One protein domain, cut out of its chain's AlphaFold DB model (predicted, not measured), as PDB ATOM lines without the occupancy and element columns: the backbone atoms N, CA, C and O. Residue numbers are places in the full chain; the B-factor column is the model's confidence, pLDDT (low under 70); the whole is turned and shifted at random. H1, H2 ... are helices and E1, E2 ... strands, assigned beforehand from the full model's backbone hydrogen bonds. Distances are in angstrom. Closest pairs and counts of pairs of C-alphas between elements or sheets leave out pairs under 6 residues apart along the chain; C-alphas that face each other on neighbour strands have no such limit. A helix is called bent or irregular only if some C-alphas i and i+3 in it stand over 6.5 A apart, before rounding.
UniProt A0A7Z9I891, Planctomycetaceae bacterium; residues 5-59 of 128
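Overview. This is residues 5 to 59 of the 128 residues of a protein of Planctomycetaceae bacterium (UniProt A0A7Z9I891). A sharply kinked helix, H1, sticks out with its residues 5 to 10 from a long, thin body, while its residues 12 to 20 run beside a small two-stranded hairpin, E1 and E2. A long loop stretch lies at one end of that body and the loop of the hairpin at the other. The printed part has 55 residues, with one named helix and then two named strands, E1 and E2, antiparallel; the class is mixed, with 24 residues, under half, in named elements. The whole is loose, with a radius of gyration of the C-alphas of 12.7 A and spans of 36 by 29 by 18 A.

Arrangement. Start with H1, residues 5 to 22: residues 5 to 10 stand free, and near residue 13 you find a kink of 70 degrees. H1 is only just irregular, with C-alphas 19 and 22 7.0 A apart. Of its O i to N i+4 pairs 5 of 14 are within hydrogen-bond range, and of its O i to N i+3 pairs 8 of 15. Look next at E1, residues 42 to 44; its closest C-alphas with H1 are those of Gly 42 and Pro 15, 4.1 A apart. E2, residues 54 to 56, forms a hairpin with E1, at 140 degrees between directions; N 42 and O 56 are 3.0 A apart and N 54 and O 44 2.8 A, within hydrogen-bond range. The closest C-alphas of H1 and E2 are those of Pro 19 and Val 56, 7.6 A apart.

Along the chain. Find C-alpha 5 at (15.908, -29.944, 17.073); from there H1 runs 26.7 A to C-alpha 22 at (14.586, -36.184, -8.827). E1 measures 7.3 A from C-alpha 42 to C-alpha 44, and E2 6.7 A, ending at C-alpha 56 at (3.342, -30.125, -4.845).

Size, cuts and confidence. The two C-alphas farthest apart are those of Glu 35 and Gly 48, 38.2 A. The link from H1 to E1, 19 residues, is long, and in it residues 32 to 33 pair antiparallel with 36 to 37. The printed part has no cut, and no printed residue is under 70 in pLDDT.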
ATOM      1  N   GLU A   5      14.788 -30.877  17.256       88.06
ATOM      2  CA  GLU A   5      15.908 -29.944  17.073       88.06
ATOM      3  C   GLU A   5      16.242 -29.690  15.596       88.06
ATOM      4  O   GLU A   5      16.427 -28.544  15.186       88.06
ATOM      5  N   CYS A   6      16.228 -30.737  14.766       87.06
ATOM      6  CA  CYS A   6      16.469 -30.609  13.330       87.06
ATOM      7  C   CYS A   6      15.258 -29.979  12.625       87.06
ATOM      8  O   CYS A   6      15.394 -29.116  11.750       87.06
ATOM      9  N   TRP A   7      14.044 -30.389  13.010       89.31
ATOM     10  CA  TRP A   7      12.826 -29.998  12.299       89.31
ATOM     11  C   TRP A   7      12.532 -28.495  12.362       89.31
ATOM     12  O   TRP A   7      11.931 -27.946  11.436       89.31
ATOM     13  N   ARG A   8      13.030 -27.790  13.388       86.69
ATOM     14  CA  ARG A   8      12.887 -26.331  13.525       86.69
ATOM     15  C   ARG A   8      13.341 -25.561  12.280       86.69
ATOM     16  O   ARG A   8      12.682 -24.589  11.904       86.69
ATOM     17  N   CYS A   9      14.432 -26.005  11.654       86.94
ATOM     18  CA  CYS A   9      14.965 -25.419  10.423       86.94
ATOM     19  C   CYS A   9      14.449 -26.155   9.181       86.94
ATOM     20  O   CYS A   9      13.976 -25.512   8.243       86.94
ATOM     21  N   HIS A  10      14.454 -27.492   9.196       89.12
ATOM     22  CA  HIS A  10      14.057 -28.301   8.039       89.12
ATOM     23  C   HIS A  10      12.620 -28.041   7.571       89.12
ATOM     24  O   HIS A  10      12.373 -28.064   6.368       89.12
ATOM     25  N   LYS A  11      11.693 -27.688   8.472       87.88
ATOM     26  CA  LYS A  11      10.314 -27.326   8.098       87.88
ATOM     27  C   LYS A  11      10.215 -26.145   7.123       87.88
ATOM     28  O   LYS A  11       9.202 -26.004   6.455       87.88
ATOM     29  N   LYS A  12      11.241 -25.285   7.062       86.56
ATOM     30  CA  LYS A  12      11.293 -24.126   6.156       86.56
ATOM     31  C   LYS A  12      11.993 -24.432   4.830       86.56
ATOM     32  O   LYS A  12      11.788 -23.713   3.865       86.56
ATOM     33  N   MET A  13      12.846 -25.456   4.802       89.38
ATOM     34  CA  MET A  13      13.748 -25.737   3.680       89.38
ATOM     35  C   MET A  13      13.301 -26.957   2.882       89.38
ATOM     36  O   MET A  13      13.285 -26.922   1.656       89.38
ATOM     37  N   ASN A  14      12.916 -28.032   3.575       92.25
ATOM     38  CA  ASN A  14      12.603 -29.305   2.938       92.25
ATOM     39  C   ASN A  14      11.432 -29.191   1.959       92.25
ATOM     40  O   ASN A  14      11.609 -29.652   0.839       92.25
ATOM     41  N   PRO A  15      10.285 -28.563   2.289       93.75
ATOM     42  CA  PRO A  15       9.173 -28.497   1.340       93.75
ATOM     43  C   PRO A  15       9.561 -27.874  -0.011       93.75
ATOM     44  O   PRO A  15       9.139 -28.372  -1.047       93.75
ATOM     45  N   LEU A  16      10.428 -26.856  -0.012       93.12
ATOM     46  CA  LEU A  16      10.911 -26.211  -1.237       93.12
ATOM     47  C   LEU A  16      11.998 -27.023  -1.961       93.12
ATOM     48  O   LEU A  16      12.102 -26.962  -3.182       93.12
ATOM     49  N   GLY A  17      12.830 -27.754  -1.214       92.81
ATOM     50  CA  GLY A  17      13.971 -28.495  -1.762       92.81
ATOM     51  C   GLY A  17      13.634 -29.899  -2.268       92.81
ATOM     52  O   GLY A  17      14.147 -30.303  -3.306       92.81
ATOM     53  N   MET A  18      12.752 -30.628  -1.576       94.25
ATOM     54  CA  MET A  18      12.410 -32.023  -1.898       94.25
ATOM     55  C   MET A  18      11.937 -32.235  -3.346       94.25
ATOM     56  O   MET A  18      12.361 -33.221  -3.945       94.25
ATOM     57  N   PRO A  19      11.164 -31.326  -3.978       95.94
ATOM     58  CA  PRO A  19      10.793 -31.461  -5.389       95.94
ATOM     59  C   PRO A  19      11.983 -31.659  -6.339       95.94
ATOM     60  O   PRO A  19      11.852 -32.345  -7.354       95.94
ATOM     61  N   PHE A  20      13.158 -31.122  -5.997       95.25
ATOM     62  CA  PHE A  20      14.381 -31.247  -6.791       95.25
ATOM     63  C   PHE A  20      15.134 -32.570  -6.594       95.25
ATOM     64  O   PHE A  20      16.065 -32.831  -7.350       95.25
ATOM     65  N   GLU A  21      14.742 -33.438  -5.655       94.69
ATOM     66  CA  GLU A  21      15.447 -34.706  -5.380       94.69
ATOM     67  C   GLU A  21      15.458 -35.683  -6.569       94.69
ATOM     68  O   GLU A  21      16.312 -36.575  -6.635       94.69
ATOM     69  N   ALA A  22      14.561 -35.486  -7.542       94.69
ATOM     70  CA  ALA A  22      14.586 -36.184  -8.827       94.69
ATOM     71  C   ALA A  22      15.804 -35.832  -9.695       94.69
ATOM     72  O   ALA A  22      16.044 -36.512 -10.687       94.69
ATOM     73  N   TYR A  23      16.590 -34.815  -9.344       94.88
ATOM     74  CA  TYR A  23      17.823 -34.454 -10.030       94.88
ATOM     75  C   TYR A  23      19.027 -34.676  -9.121       94.88
ATOM     76  O   TYR A  23      19.025 -34.330  -7.942       94.88
ATOM     77  N   ASN A  24      20.083 -35.273  -9.668       91.75
ATOM     78  CA  ASN A  24      21.344 -35.403  -8.948       91.75
ATOM     79  C   ASN A  24      22.172 -34.098  -9.009       91.75
ATOM     80  O   ASN A  24      21.772 -33.113  -9.622       91.75
ATOM     81  N   HIS A  25      23.370 -34.108  -8.416       89.75
ATOM     82  CA  HIS A  25      24.251 -32.933  -8.320       89.75
ATOM     83  C   HIS A  25      24.695 -32.316  -9.665       89.75
ATOM     84  O   HIS A  25      25.129 -31.170  -9.673       89.75
ATOM     85  N   VAL A  26      24.589 -33.041 -10.788       94.00
ATOM     86  CA  VAL A  26      24.862 -32.511 -12.142       94.00
ATOM     87  C   VAL A  26      23.585 -32.193 -12.928       94.00
ATOM     88  O   VAL A  26      23.655 -31.894 -14.114       94.00
ATOM     89  N   GLY A  27      22.407 -32.290 -12.302       92.50
ATOM     90  CA  GLY A  27      21.120 -32.030 -12.949       92.50
ATOM     91  C   GLY A  27      20.582 -33.194 -13.786       92.50
ATOM     92  O   GLY A  27      19.658 -33.005 -14.573       92.50
ATOM     93  N   ARG A  28      21.124 -34.411 -13.646       94.25
ATOM     94  CA  ARG A  28      20.580 -35.595 -14.329       94.25
ATOM     95  C   ARG A  28      19.370 -36.123 -13.572       94.25
ATOM     96  O   ARG A  28      19.450 -36.355 -12.365       94.25
ATOM     97  N   TRP A  29      18.288 -36.371 -14.306       95.06
ATOM     98  CA  TRP A  29      17.080 -36.979 -13.762       95.06
ATOM     99  C   TRP A  29      17.329 -38.415 -13.263       95.06
ATOM    100  O   TRP A  29      18.043 -39.192 -13.907       95.06
ATOM    101  N   ARG A  30      16.718 -38.767 -12.128       94.12
ATOM    102  CA  ARG A  30      16.758 -40.084 -11.484       94.12
ATOM    103  C   ARG A  30      15.414 -40.407 -10.824       94.12
ATOM    104  O   ARG A  30      14.791 -39.548 -10.211       94.12
ATOM    105  N   SER A  31      15.014 -41.674 -10.889       94.00
ATOM    106  CA  SER A  31      13.887 -42.224 -10.118       94.00
ATOM    107  C   SER A  31      14.329 -42.930  -8.835       94.00
ATOM    108  O   SER A  31      13.516 -43.150  -7.938       94.00
ATOM    109  N   LEU A  32      15.614 -43.283  -8.740       94.75
ATOM    110  CA  LEU A  32      16.202 -43.994  -7.612       94.75
ATOM    111  C   LEU A  32      17.457 -43.273  -7.114       94.75
ATOM    112  O   LEU A  32      18.258 -42.786  -7.911       94.75
ATOM    113  N   GLU A  33      17.657 -43.280  -5.801       91.31
ATOM    114  CA  GLU A  33      18.899 -42.904  -5.133       91.31
ATOM    115  C   GLU A  33      19.274 -44.005  -4.140       91.31
ATOM    116  O   GLU A  33      18.492 -44.341  -3.251       91.31
ATOM    117  N   LYS A  34      20.467 -44.594  -4.301       90.75
ATOM    118  CA  LYS A  34      20.921 -45.754  -3.504       90.75
ATOM    119  C   LYS A  34      19.867 -46.870  -3.439       90.75
ATOM    120  O   LYS A  34      19.511 -47.327  -2.356       90.75
ATOM    121  N   GLU A  35      19.338 -47.244  -4.608       93.38
ATOM    122  CA  GLU A  35      18.312 -48.290  -4.790       93.38
ATOM    123  C   GLU A  35      16.950 -47.992  -4.136       93.38
ATOM    124  O   GLU A  35      16.065 -48.845  -4.123       93.38
ATOM    125  N   LYS A  36      16.736 -46.773  -3.625       93.62
ATOM    126  CA  LYS A  36      15.463 -46.339  -3.038       93.62
ATOM    127  C   LYS A  36      14.771 -45.321  -3.935       93.62
ATOM    128  O   LYS A  36      15.466 -44.505  -4.537       93.62
ATOM    129  N   PRO A  37      13.430 -45.316  -4.006       94.75
ATOM    130  CA  PRO A  37      12.702 -44.281  -4.726       94.75
ATOM    131  C   PRO A  37      13.031 -42.902  -4.157       94.75
ATOM    132  O   PRO A  37      13.050 -42.708  -2.937       94.75
ATOM    133  N   VAL A  38      13.295 -41.951  -5.051       94.75
ATOM    134  CA  VAL A  38      13.409 -40.544  -4.662       94.75
ATOM    135  C   VAL A  38      12.051 -40.040  -4.176       94.75
ATOM    136  O   VAL A  38      11.007 -40.443  -4.687       94.75
ATOM    137  N   ASN A  39      12.060 -39.158  -3.178       93.75
ATOM    138  CA  ASN A  39      10.854 -38.489  -2.709       93.75
ATOM    139  C   ASN A  39      10.851 -37.055  -3.236       93.75
ATOM    140  O   ASN A  39      11.703 -36.267  -2.843       93.75
ATOM    141  N   THR A  40       9.899 -36.731  -4.104       96.19
ATOM    142  CA  THR A  40       9.739 -35.394  -4.692       96.19
ATOM    143  C   THR A  40       8.605 -34.592  -4.062       96.19
ATOM    144  O   THR A  40       8.375 -33.453  -4.460       96.19
ATOM    145  N   LEU A  41       7.897 -35.158  -3.082       96.62
ATOM    146  CA  LEU A  41       6.796 -34.469  -2.425       96.62
ATOM    147  C   LEU A  41       7.335 -33.279  -1.633       96.62
ATOM    148  O   LEU A  41       8.241 -33.414  -0.803       96.62
ATOM    149  N   GLY A  42       6.747 -32.117  -1.878       95.50
ATOM    150  CA  GLY A  42       7.143 -30.868  -1.257       95.50
ATOM    151  C   GLY A  42       5.986 -29.889  -1.193       95.50
ATOM    152  O   GLY A  42       4.821 -30.272  -1.246       95.50
ATOM    153  N   GLY A  43       6.313 -28.610  -1.089       95.81
ATOM    154  CA  GLY A  43       5.317 -27.555  -1.042       95.81
ATOM    155  C   GLY A  43       5.931 -26.168  -0.996       95.81
ATOM    156  O   GLY A  43       7.065 -25.967  -0.554       95.81
ATOM    157  N   ILE A  44       5.135 -25.198  -1.425       95.19
ATOM    158  CA  ILE A  44       5.422 -23.777  -1.271       95.19
ATOM    159  C   ILE A  44       4.625 -23.281  -0.065       95.19
ATOM    160  O   ILE A  44       3.470 -23.649   0.130       95.19
ATOM    161  N   SER A  45       5.249 -22.484   0.792       92.38
ATOM    162  CA  SER A  45       4.590 -21.959   1.987       92.38
ATOM    163  C   SER A  45       5.162 -20.606   2.370       92.38
ATOM    164  O   SER A  45       6.291 -20.276   2.003       92.38
ATOM    165  N   HIS A  46       4.413 -19.867   3.188       89.62
ATOM    166  CA  HIS A  46       4.827 -18.572   3.736       89.62
ATOM    167  C   HIS A  46       5.018 -17.488   2.664       89.62
ATOM    168  O   HIS A  46       5.760 -16.532   2.886       89.62
ATOM    169  N   THR A  47       4.348 -17.608   1.515       91.69
ATOM    170  CA  THR A  47       4.389 -16.564   0.476       91.69
ATOM    171  C   THR A  47       3.409 -15.427   0.751       91.69
ATOM    172  O   THR A  47       3.569 -14.333   0.217       91.69
ATOM    173  N   GLY A  48       2.385 -15.679   1.578       92.81
ATOM    174  CA  GLY A  48       1.272 -14.751   1.792       92.81
ATOM    175  C   GLY A  48       0.263 -14.729   0.639       92.81
ATOM    176  O   GLY A  48      -0.681 -13.945   0.677       92.81
ATOM    177  N   VAL A  49       0.436 -15.591  -0.371       94.06
ATOM    178  CA  VAL A  49      -0.447 -15.713  -1.535       94.06
ATOM    179  C   VAL A  49      -1.032 -17.121  -1.561       94.06
ATOM    180  O   VAL A  49      -0.352 -18.084  -1.903       94.06
ATOM    181  N   ALA A  50      -2.321 -17.243  -1.236       92.50
ATOM    182  CA  ALA A  50      -2.991 -18.541  -1.108       92.50
ATOM    183  C   ALA A  50      -2.954 -19.387  -2.394       92.50
ATOM    184  O   ALA A  50      -2.891 -20.604  -2.315       92.50
ATOM    185  N   ALA A  51      -2.961 -18.753  -3.572       92.00
ATOM    186  CA  ALA A  51      -2.869 -19.454  -4.856       92.00
ATOM    187  C   ALA A  51      -1.469 -20.033  -5.147       92.00
ATOM    188  O   ALA A  51      -1.323 -20.875  -6.031       92.00
ATOM    189  N   LEU A  52      -0.439 -19.548  -4.448       94.50
ATOM    190  CA  LEU A  52       0.942 -19.990  -4.607       94.50
ATOM    191  C   LEU A  52       1.323 -21.037  -3.555       94.50
ATOM    192  O   LEU A  52       2.043 -21.984  -3.873       94.50
ATOM    193  N   ASP A  53       0.827 -20.868  -2.329       95.19
ATOM    194  CA  ASP A  53       1.039 -21.801  -1.225       95.19
ATOM    195  C   ASP A  53       0.325 -23.145  -1.461       95.19
ATOM    196  O   ASP A  53      -0.720 -23.228  -2.106       95.19
ATOM    197  N   GLY A  54       0.897 -24.215  -0.914       95.31
ATOM    198  CA  GLY A  54       0.334 -25.561  -0.940       95.31
ATOM    199  C   GLY A  54       1.342 -26.627  -1.347       95.31
ATOM    200  O   GLY A  54       2.443 -26.335  -1.825       95.31
ATOM    201  N   ASP A  55       0.927 -27.876  -1.178       96.94
ATOM    202  CA  ASP A  55       1.732 -29.041  -1.527       96.94
ATOM    203  C   ASP A  55       1.896 -29.168  -3.050       96.94
ATOM    204  O   ASP A  55       1.067 -28.681  -3.831       96.94
ATOM    205  N   VAL A  56       2.995 -29.800  -3.455       97.12
ATOM    206  CA  VAL A  56       3.342 -30.125  -4.845       97.12
ATOM    207  C   VAL A  56       3.890 -31.548  -4.912       97.12
ATOM    208  O   VAL A  56       4.593 -32.010  -4.007       97.12
ATOM    209  N   SER A  57       3.565 -32.246  -5.993       96.62
ATOM    210  CA  SER A  57       3.980 -33.628  -6.234       96.62
ATOM    211  C   SER A  57       5.426 -33.745  -6.722       96.62
ATOM    212  O   SER A  57       6.125 -34.710  -6.392       96.62
ATOM    213  N   ASP A  58       5.890 -32.756  -7.484       95.75
ATOM    214  CA  ASP A  58       7.238 -32.696  -8.026       95.75
ATOM    215  C   ASP A  58       7.662 -31.262  -8.393       95.75
ATOM    216  O   ASP A  58       6.933 -30.277  -8.234       95.75
ATOM    217  N   VAL A  59       8.898 -31.138  -8.880       95.62
ATOM    218  CA  VAL A  59       9.471 -29.864  -9.332       95.62
ATOM    219  C   VAL A  59       8.764 -29.292 -10.553       95.62
ATOM    220  O   VAL A  59       8.737 -28.076 -10.703       95.62
TER     221      VAL A  59